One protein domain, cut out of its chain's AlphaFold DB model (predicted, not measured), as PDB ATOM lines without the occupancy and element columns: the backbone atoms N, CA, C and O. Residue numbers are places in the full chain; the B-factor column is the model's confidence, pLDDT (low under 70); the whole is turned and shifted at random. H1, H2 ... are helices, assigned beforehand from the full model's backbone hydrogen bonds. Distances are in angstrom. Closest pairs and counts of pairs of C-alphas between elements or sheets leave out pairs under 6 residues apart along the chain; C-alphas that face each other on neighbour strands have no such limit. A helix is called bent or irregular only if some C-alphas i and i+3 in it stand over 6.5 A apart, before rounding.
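What this domain is: This is residues 522 to 591 of the 812 residues of an uncharacterized protein of Phlebiopsis gigantea 11061_1 CR5-6 (UniProt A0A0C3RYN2). One helix, H3, runs through the middle of a small rounded body, and loops wrap round it, with two short helices, H1 and H2, on different sides of it. The link of residues 530 to 548 goes round H3 from H1 to H2, and after H3 residues 582 to 591 fold back beside it. The printed part has 70 residues with three named helices, H1, H2 and H3 in that order along the chain, and no named strand. The class is all helix, though under half of the residues, 31 of 70, are in named elements. The whole is compact, with a radius of gyration of the C-alphas of 11.4 A and spans of 28, 26 and 19 A.

How they stand to each other: H3, residues 567 to 581, is the longest helix. H2, residues 549 to 556, and H3 only just touch, with 3 pairs of C-alphas within 8 A. The closest C-alphas of the two are those of Leu 552 and Leu 574, 7.3 A apart. H3 touches H2 with residues 574 to 577 alone. Their lines are about perpendicular, at 76 degrees, and their centres are 10.7 A apart. H1, residues 522 to 529, touches no helix. H1 and H3 are only just apart, their closest C-alphas being 8.3 A from each other, and H1 and H2 are apart too. In H1 and H2 every O i to N i+4 pair is within hydrogen-bond range, while in H3 9 of 11 are.

Where its parts are: H3 begins at C-alpha 567, at (71.404, -11.313, 86.286), and ends at C-alpha 581, at (91.134, -15.271, 78.078), a length of 21.7 A. It is irregular, but only just: C-alphas 568 and 571 are 6.9 A apart. H2, 8 residues from Glu 549 to Trp 556, measures 10.3 A from first to last C-alpha. H1, 8 residues from Pro 522 to Tyr 529, measures 10.2 A and begins at C-alpha 522, at (72.296, -20.884, 80.541).

The domain as a whole: The two C-alphas farthest apart are those of Glu 536 and Phe 558, at 30.8 A, and those of Pro 522 and Ser 591, the first and last printed residues, are 13.3 A apart. The printed part has no cut. The link from H1 to H2 is long, with 19 residues, residues 530 to 548, whose C-alphas lie 8 to 16 A from the mean of the C-alphas. The link from H2 to H3, 10 residues, is short. The mean pLDDT of the printed part is 77.9, and residues 545 to 563, of which 549 to 556 belong to H2, are under 70.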
ATOM      1  N   PRO A 522      71.879 -19.965  79.480       83.25
ATOM      2  CA  PRO A 522      72.296 -20.884  80.541       83.25
ATOM      3  C   PRO A 522      72.663 -22.280  80.026       83.25
ATOM      4  O   PRO A 522      73.696 -22.835  80.401       83.25
ATOM      5  N   ALA A 523      71.851 -22.831  79.118       84.12
ATOM      6  CA  ALA A 523      72.053 -24.163  78.567       84.12
ATOM      7  C   ALA A 523      73.315 -24.238  77.687       84.12
ATOM      8  O   ALA A 523      74.074 -25.203  77.793       84.12
ATOM      9  N   VAL A 524      73.600 -23.208  76.881       84.06
ATOM     10  CA  VAL A 524      74.851 -23.130  76.106       84.06
ATOM     11  C   VAL A 524      76.066 -23.077  77.039       84.06
ATOM     12  O   VAL A 524      77.003 -23.862  76.875       84.06
ATOM     13  N   PHE A 525      76.063 -22.202  78.049       84.94
ATOM     14  CA  PHE A 525      77.201 -22.077  78.965       84.94
ATOM     15  C   PHE A 525      77.437 -23.351  79.786       84.94
ATOM     16  O   PHE A 525      78.576 -23.819  79.853       84.94
ATOM     17  N   THR A 526      76.394 -23.970  80.342       85.50
ATOM     18  CA  THR A 526      76.533 -25.208  81.123       85.50
ATOM     19  C   THR A 526      76.863 -26.418  80.252       85.50
ATOM     20  O   THR A 526      77.849 -27.106  80.515       85.50
ATOM     21  N   TYR A 527      76.101 -26.696  79.192       84.06
ATOM     22  CA  TYR A 527      76.279 -27.942  78.442       84.06
ATOM     23  C   TYR A 527      77.417 -27.890  77.423       84.06
ATOM     24  O   TYR A 527      78.124 -28.886  77.275       84.06
ATOM     25  N   ARG A 528      77.656 -26.756  76.753       83.81
ATOM     26  CA  ARG A 528      78.723 -26.642  75.744       83.81
ATOM     27  C   ARG A 528      80.059 -26.264  76.370       83.81
ATOM     28  O   ARG A 528      81.040 -26.999  76.232       83.81
ATOM     29  N   TYR A 529      80.086 -25.168  77.124       85.56
ATOM     30  CA  TYR A 529      81.320 -24.642  77.718       85.56
ATOM     31  C   TYR A 529      81.655 -25.240  79.091       85.56
ATOM     32  O   TYR A 529      82.816 -25.228  79.486       85.56
ATOM     33  N   GLY A 530      80.692 -25.850  79.787       84.88
ATOM     34  CA  GLY A 530      80.934 -26.471  81.090       84.88
ATOM     35  C   GLY A 530      80.999 -25.483  82.245       84.88
ATOM     36  O   GLY A 530      81.713 -25.765  83.204       84.88
ATOM     37  N   LEU A 531      80.317 -24.338  82.159       88.19
ATOM     38  CA  LEU A 531      80.135 -23.425  83.289       88.19
ATOM     39  C   LEU A 531      79.245 -24.077  84.356       88.19
ATOM     40  O   LEU A 531      78.176 -24.608  84.040       88.19
ATOM     41  N   LEU A 532      79.668 -23.988  85.613       87.19
ATOM     42  CA  LEU A 532      78.875 -24.361  86.778       87.19
ATOM     43  C   LEU A 532      78.518 -23.099  87.571       87.19
ATOM     44  O   LEU A 532      79.348 -22.206  87.739       87.19
ATOM     45  N   ILE A 533      77.270 -23.031  88.036       86.81
ATOM     46  CA  ILE A 533      76.783 -21.997  88.955       86.81
ATOM     47  C   ILE A 533      76.574 -22.677  90.302       86.81
ATOM     48  O   ILE A 533      75.496 -23.198  90.589       86.81
ATOM     49  N   ASP A 534      77.643 -22.739  91.085       83.81
ATOM     50  CA  ASP A 534      77.649 -23.371  92.398       83.81
ATOM     51  C   ASP A 534      77.475 -22.308  93.502       83.81
ATOM     52  O   ASP A 534      78.261 -21.358  93.531       83.81
ATOM     53  N   PRO A 535      76.485 -22.427  94.412       83.69
ATOM     54  CA  PRO A 535      76.301 -21.489  95.523       83.69
ATOM     55  C   PRO A 535      77.485 -21.401  96.497       83.69
ATOM     56  O   PRO A 535      77.618 -20.392  97.190       83.69
ATOM     57  N   GLU A 536      78.331 -22.432  96.577       86.88
ATOM     58  CA  GLU A 536      79.550 -22.427  97.395       86.88
ATOM     59  C   GLU A 536      80.715 -21.707  96.693       86.88
ATOM     60  O   GLU A 536      81.706 -21.341  97.334       86.88
ATOM     61  N   TYR A 537      80.608 -21.446  95.384       87.88
ATOM     62  CA  TYR A 537      81.612 -20.700  94.640       87.88
ATOM     63  C   TYR A 537      81.377 -19.189  94.712       87.88
ATOM     64  O   TYR A 537      80.345 -18.677  94.292       87.88
ATOM     65  N   THR A 538      82.382 -18.448  95.180       91.31
ATOM     66  CA  THR A 538      82.400 -16.977  95.120       91.31
ATOM     67  C   THR A 538      83.177 -16.520  93.880       91.31
ATOM     68  O   THR A 538      84.397 -16.708  93.855       91.31
ATOM     69  N   PRO A 539      82.530 -15.906  92.867       89.38
ATOM     70  CA  PRO A 539      83.220 -15.449  91.664       89.38
ATOM     71  C   PRO A 539      84.216 -14.327  91.951       89.38
ATOM     72  O   PRO A 539      83.915 -13.359  92.653       89.38
ATOM     73  N   ILE A 540      85.408 -14.451  91.377       87.50
ATOM     74  CA  ILE A 540      86.502 -13.495  91.512       87.50
ATOM     75  C   ILE A 540      86.430 -12.488  90.350       87.50
ATOM     76  O   ILE A 540      86.349 -12.899  89.193       87.50
ATOM     77  N   PRO A 541      86.470 -11.166  90.608       78.88
ATOM     78  CA  PRO A 541      86.509 -10.176  89.537       78.88
ATOM     79  C   PRO A 541      87.808 -10.285  88.709       78.88
ATOM     80  O   PRO A 541      88.849 -10.689  89.236       78.88
ATOM     81  N   PRO A 542      87.771  -9.899  87.422       76.75
ATOM     82  CA  PRO A 542      88.889 -10.049  86.496       76.75
ATOM     83  C   PRO A 542      90.095  -9.221  86.944       76.75
ATOM     84  O   PRO A 542      89.957  -8.057  87.327       76.75
ATOM     85  N   GLN A 543      91.295  -9.797  86.849       70.38
ATOM     86  CA  GLN A 543      92.528  -9.088  87.208       70.38
ATOM     87  C   GLN A 543      92.917  -8.061  86.132       70.38
ATOM     88  O   GLN A 543      93.486  -7.012  86.439       70.38
ATOM     89  N   SER A 544      92.580  -8.329  84.867       70.81
ATOM     90  CA  SER A 544      92.790  -7.411  83.749       70.81
ATOM     91  C   SER A 544      91.642  -6.413  83.576       70.81
ATOM     92  O   SER A 544      90.543  -6.768  83.150       70.81
ATOM     93  N   SER A 545      91.930  -5.117  83.737       64.25
ATOM     94  CA  SER A 545      90.993  -4.013  83.447       64.25
ATOM     95  C   SER A 545      90.531  -3.924  81.980       64.25
ATOM     96  O   SER A 545      89.620  -3.159  81.659       64.25
ATOM     97  N   LYS A 546      91.130  -4.715  81.076       64.00
ATOM     98  CA  LYS A 546      90.700  -4.863  79.674       64.00
ATOM     99  C   LYS A 546      89.463  -5.758  79.526       64.00
ATOM    100  O   LYS A 546      88.761  -5.660  78.518       64.00
ATOM    101  N   ILE A 547      89.189  -6.626  80.501       66.56
ATOM    102  CA  ILE A 547      88.045  -7.540  80.504       66.56
ATOM    103  C   ILE A 547      86.998  -6.951  81.448       66.56
ATOM    104  O   ILE A 547      87.019  -7.182  82.649       66.56
ATOM    105  N   ASN A 548      86.100  -6.138  80.899       68.44
ATOM    106  CA  ASN A 548      84.973  -5.568  81.634       68.44
ATOM    107  C   ASN A 548      83.638  -6.012  81.017       68.44
ATOM    108  O   ASN A 548      83.609  -6.682  79.983       68.44
ATOM    109  N   GLU A 549      82.526  -5.620  81.634       65.94
ATOM    110  CA  GLU A 549      81.173  -5.982  81.198       65.94
ATOM    111  C   GLU A 549      80.868  -5.559  79.746       65.94
ATOM    112  O   GLU A 549      80.188  -6.279  79.021       65.94
ATOM    113  N   SER A 550      81.441  -4.449  79.260       69.56
ATOM    114  CA  SER A 550      81.309  -4.045  77.851       69.56
ATOM    115  C   SER A 550      82.180  -4.881  76.903       69.56
ATOM    116  O   SER A 550      81.786  -5.115  75.760       69.56
ATOM    117  N   THR A 551      83.326  -5.389  77.372       68.56
ATOM    118  CA  THR A 551      84.146  -6.365  76.639       68.56
ATOM    119  C   THR A 551      83.402  -7.695  76.521       68.56
ATOM    120  O   THR A 551      83.282  -8.214  75.413       68.56
ATOM    121  N   LEU A 552      82.815  -8.204  77.615       65.50
ATOM    122  CA  LEU A 552      81.914  -9.365  77.570       65.50
ATOM    123  C   LEU A 552      80.742  -9.118  76.619       65.50
ATOM    124  O   LEU A 552      80.466  -9.945  75.757       65.50
ATOM    125  N   GLY A 553      80.086  -7.961  76.737       64.56
ATOM    126  CA  GLY A 553      78.959  -7.578  75.894       64.56
ATOM    127  C   GLY A 553      79.279  -7.616  74.400       64.56
ATOM    128  O   GLY A 553      78.389  -7.922  73.623       64.56
ATOM    129  N   ARG A 554      80.537  -7.377  73.998       66.50
ATOM    130  CA  ARG A 554      81.017  -7.497  72.605       66.50
ATOM    131  C   ARG A 554      81.444  -8.911  72.204       66.50
ATOM    132  O   ARG A 554      81.340  -9.262  71.035       66.50
ATOM    133  N   ILE A 555      81.938  -9.715  73.147       65.44
ATOM    134  CA  ILE A 555      82.252 -11.134  72.909       65.44
ATOM    135  C   ILE A 555      80.949 -11.921  72.701       65.44
ATOM    136  O   ILE A 555      80.868 -12.761  71.809       65.44
ATOM    137  N   TRP A 556      79.909 -11.604  73.476       65.69
ATOM    138  CA  TRP A 556      78.634 -12.324  73.481       65.69
ATOM    139  C   TRP A 556      77.519 -11.664  72.643       65.69
ATOM    140  O   TRP A 556      76.474 -12.281  72.455       65.69
ATOM    141  N   SER A 557      77.726 -10.469  72.061       56.00
ATOM    142  CA  SER A 557      76.721  -9.768  71.223       56.00
ATOM    143  C   SER A 557      76.316 -10.493  69.936       56.00
ATOM    144  O   SER A 557      75.373 -10.069  69.273       56.00
ATOM    145  N   PHE A 558      77.007 -11.571  69.560       48.78
ATOM    146  CA  PHE A 558      76.645 -12.401  68.407       48.78
ATOM    147  C   PHE A 558      75.412 -13.294  68.646       48.78
ATOM    148  O   PHE A 558      74.948 -13.954  67.719       48.78
ATOM    149  N   HIS A 559      74.848 -13.291  69.857       50.59
ATOM    150  CA  HIS A 559      73.631 -14.017  70.207       50.59
ATOM    151  C   HIS A 559      72.599 -13.106  70.904       50.59
ATOM    152  O   HIS A 559      72.966 -12.168  71.609       50.59
ATOM    153  N   ARG A 560      71.300 -13.445  70.791       48.22
ATOM    154  CA  ARG A 560      70.201 -12.828  71.582       48.22
ATOM    155  C   ARG A 560      70.379 -12.971  73.102       48.22
ATOM    156  O   ARG A 560      69.929 -12.103  73.839       48.22
ATOM    157  N   VAL A 561      71.132 -13.998  73.503       53.81
ATOM    158  CA  VAL A 561      71.707 -14.335  74.820       53.81
ATOM    159  C   VAL A 561      71.783 -13.223  75.872       53.81
ATOM    160  O   VAL A 561      71.592 -13.530  77.041       53.81
ATOM    161  N   ARG A 562      72.080 -11.961  75.527       52.56
ATOM    162  CA  ARG A 562      72.150 -10.874  76.521       52.56
ATOM    163  C   ARG A 562      70.849 -10.707  77.317       52.56
ATOM    164  O   ARG A 562      70.925 -10.452  78.515       52.56
ATOM    165  N   ASP A 563      69.701 -10.877  76.671       60.66
ATOM    166  CA  ASP A 563      68.397 -10.758  77.334       60.66
ATOM    167  C   ASP A 563      67.982 -12.079  78.025       60.66
ATOM    168  O   ASP A 563      67.168 -12.069  78.946       60.66
ATOM    169  N   ASP A 564      68.607 -13.202  77.640       72.19
ATOM    170  CA  ASP A 564      68.359 -14.554  78.170       72.19
ATOM    171  C   ASP A 564      69.285 -14.948  79.347       72.19
ATOM    172  O   ASP A 564      69.108 -16.017  79.939       72.19
ATOM    173  N   ILE A 565      70.304 -14.143  79.682       77.81
ATOM    174  CA  ILE A 565      71.203 -14.382  80.829       77.81
ATOM    175  C   ILE A 565      70.535 -13.880  82.123       77.81
ATOM    176  O   ILE A 565      70.324 -12.671  82.270       77.81
ATOM    177  N   PRO A 566      70.281 -14.751  83.120       84.50
ATOM    178  CA  PRO A 566      69.785 -14.313  84.421       84.50
ATOM    179  C   PRO A 566      70.820 -13.412  85.124       84.50
ATOM    180  O   PRO A 566      72.000 -13.773  85.157       84.50
ATOM    181  N   PRO A 567      70.438 -12.277  85.747       82.88
ATOM    182  CA  PRO A 567      71.404 -11.313  86.286       82.88
ATOM    183  C   PRO A 567      72.408 -11.867  87.311       82.88
ATOM    184  O   PRO A 567      73.527 -11.368  87.419       82.88
ATOM    185  N   ASN A 568      72.049 -12.928  88.037       86.69
ATOM    186  CA  ASN A 568      72.930 -13.614  88.984       86.69
ATOM    187  C   ASN A 568      74.027 -14.475  88.320       86.69
ATOM    188  O   ASN A 568      74.954 -14.889  89.011       86.69
ATOM    189  N   TRP A 569      73.962 -14.733  87.009       88.25
ATOM    190  CA  TRP A 569      75.005 -15.452  86.266       88.25
ATOM    191  C   TRP A 569      76.169 -14.543  85.847       88.25
ATOM    192  O   TRP A 569      77.276 -15.044  85.657       88.25
ATOM    193  N   TYR A 570      75.967 -13.223  85.724       84.69
ATOM    194  CA  TYR A 570      77.004 -12.302  85.230       84.69
ATOM    195  C   TYR A 570      78.344 -12.370  85.992       84.69
ATOM    196  O   TYR A 570      79.374 -12.385  85.317       84.69
ATOM    197  N   PRO A 571      78.397 -12.478  87.340       87.50
ATOM    198  CA  PRO A 571      79.668 -12.609  88.057       87.50
ATOM    199  C   PRO A 571      80.427 -13.900  87.709       87.50
ATOM    200  O   PRO A 571      81.627 -13.857  87.446       87.50
ATOM    201  N   TYR A 572      79.722 -15.035  87.638       89.31
ATOM    202  CA  TYR A 572      80.292 -16.337  87.264       89.31
ATOM    203  C   TYR A 572      80.772 -16.337  85.807       89.31
ATOM    204  O   TYR A 572      81.866 -16.810  85.511       89.31
ATOM    205  N   LEU A 573      79.978 -15.762  84.896       86.06
ATOM    206  CA  LEU A 573      80.329 -15.604  83.484       86.06
ATOM    207  C   LEU A 573      81.558 -14.713  83.291       86.06
ATOM    208  O   LEU A 573      82.402 -15.026  82.452       86.06
ATOM    209  N   LEU A 574      81.675 -13.626  84.057       85.00
ATOM    210  CA  LEU A 574      82.817 -12.717  84.001       85.00
ATOM    211  C   LEU A 574      84.103 -13.412  84.450       85.00
ATOM    212  O   LEU A 574      85.069 -13.386  83.694       85.00
ATOM    213  N   ASP A 575      84.081 -14.085  85.602       88.50
ATOM    214  CA  ASP A 575      85.222 -14.832  86.144       88.50
ATOM    215  C   ASP A 575      85.641 -15.994  85.216       88.50
ATOM    216  O   ASP A 575      86.803 -16.135  84.835       88.50
ATOM    217  N   PHE A 576      84.676 -16.791  84.744       87.94
ATOM    218  CA  PHE A 576      84.924 -17.883  83.795       87.94
ATOM    219  C   PHE A 576      85.534 -17.381  82.478       87.94
ATOM    220  O   PHE A 576      86.527 -17.932  81.996       87.94
ATOM    221  N   THR A 577      84.984 -16.301  81.913       84.38
ATOM    222  CA  THR A 577      85.480 -15.727  80.654       84.38
ATOM    223  C   THR A 577      86.853 -15.085  80.837       84.38
ATOM    224  O   THR A 577      87.726 -15.290  79.992       84.38
ATOM    225  N   SER A 578      87.094 -14.353  81.933       85.38
ATOM    226  CA  SER A 578      88.415 -13.776  82.195       85.38
ATOM    227  C   SER A 578      89.464 -14.858  82.381       85.38
ATOM    228  O   SER A 578      90.514 -14.776  81.752       85.38
ATOM    229  N   ARG A 579      89.159 -15.931  83.123       86.62
ATOM    230  CA  ARG A 579      90.095 -17.049  83.303       86.62
ATOM    231  C   ARG A 579      90.507 -17.698  81.989       86.62
ATOM    232  O   ARG A 579      91.694 -17.966  81.817       86.62
ATOM    233  N   ILE A 580      89.561 -17.918  81.073       83.19
ATOM    234  CA  ILE A 580      89.828 -18.492  79.746       83.19
ATOM    235  C   ILE A 580      90.710 -17.556  78.910       83.19
ATOM    236  O   ILE A 580      91.714 -18.001  78.352       83.19
ATOM    237  N   LEU A 581      90.375 -16.264  78.847       81.69
ATOM    238  CA  LEU A 581      91.134 -15.271  78.078       81.69
ATOM    239  C   LEU A 581      92.546 -15.039  78.646       81.69
ATOM    240  O   LEU A 581      93.498 -14.880  77.886       81.69
ATOM    241  N   GLU A 582      92.690 -15.074  79.970       84.69
ATOM    242  CA  GLU A 582      93.963 -14.967  80.696       84.69
ATOM    243  C   GLU A 582      94.727 -16.312  80.758       84.69
ATOM    244  O   GLU A 582      95.832 -16.363  81.295       84.69
ATOM    245  N   ARG A 583      94.171 -17.401  80.191       82.12
ATOM    246  CA  ARG A 583      94.708 -18.782  80.211       82.12
ATOM    247  C   ARG A 583      95.075 -19.290  81.615       82.12
ATOM    248  O   ARG A 583      96.043 -20.028  81.793       82.12
ATOM    249  N   SER A 584      94.302 -18.882  82.616       83.00
ATOM    250  CA  SER A 584      94.530 -19.201  84.029       83.00
ATOM    251  C   SER A 584      93.738 -20.433  84.495       83.00
ATOM    252  O   SER A 584      92.955 -21.023  83.750       83.00
ATOM    253  N   PHE A 585      93.957 -20.852  85.744       83.88
ATOM    254  CA  PHE A 585      93.298 -22.022  86.324       83.88
ATOM    255  C   PHE A 585      91.783 -21.816  86.494       83.88
ATOM    256  O   PHE A 585      91.348 -20.865  87.153       83.88
ATOM    257  N   LEU A 586      90.995 -22.753  85.949       83.94
ATOM    258  CA  LEU A 586      89.546 -22.871  86.138       83.94
ATOM    259  C   LEU A 586      89.235 -23.678  87.416       83.94
ATOM    260  O   LEU A 586      89.562 -24.866  87.463       83.94
ATOM    261  N   PRO A 587      88.601 -23.079  88.443       85.56
ATOM    262  CA  PRO A 587      88.249 -23.792  89.666       85.56
ATOM    263  C   PRO A 587      87.175 -24.868  89.443       85.56
ATOM    264  O   PRO A 587      86.253 -24.637  88.658       85.56
ATOM    265  N   PRO A 588      87.225 -25.993  90.183       81.94
ATOM    266  CA  PRO A 588      86.220 -27.056  90.116       81.94
ATOM    267  C   PRO A 588      84.773 -26.559  90.206       81.94
ATOM    268  O   PRO A 588      83.984 -26.819  89.306       81.94
ATOM    269  N   LEU A 589      84.443 -25.767  91.228       84.50
ATOM    270  CA  LEU A 589      83.075 -25.280  91.450       84.50
ATOM    271  C   LEU A 589      82.603 -24.236  90.410       84.50
ATOM    272  O   LEU A 589      81.419 -23.928  90.349       84.50
ATOM    273  N   LEU A 590      83.507 -23.715  89.568       84.81
ATOM    274  CA  LEU A 590      83.169 -22.818  88.455       84.81
ATOM    275  C   LEU A 590      83.063 -23.559  87.115       84.81
ATOM    276  O   LEU A 590      82.378 -23.086  86.205       84.81
ATOM    277  N   SER A 591      83.740 -24.701  86.937       83.50
ATOM    278  CA  SER A 591      83.697 -25.409  85.659       83.50
ATOM    279  C   SER A 591      83.878 -26.922  85.718       83.50
ATOM    280  O   SER A 591      84.862 -27.453  86.228       83.50
TER     281      SER A 591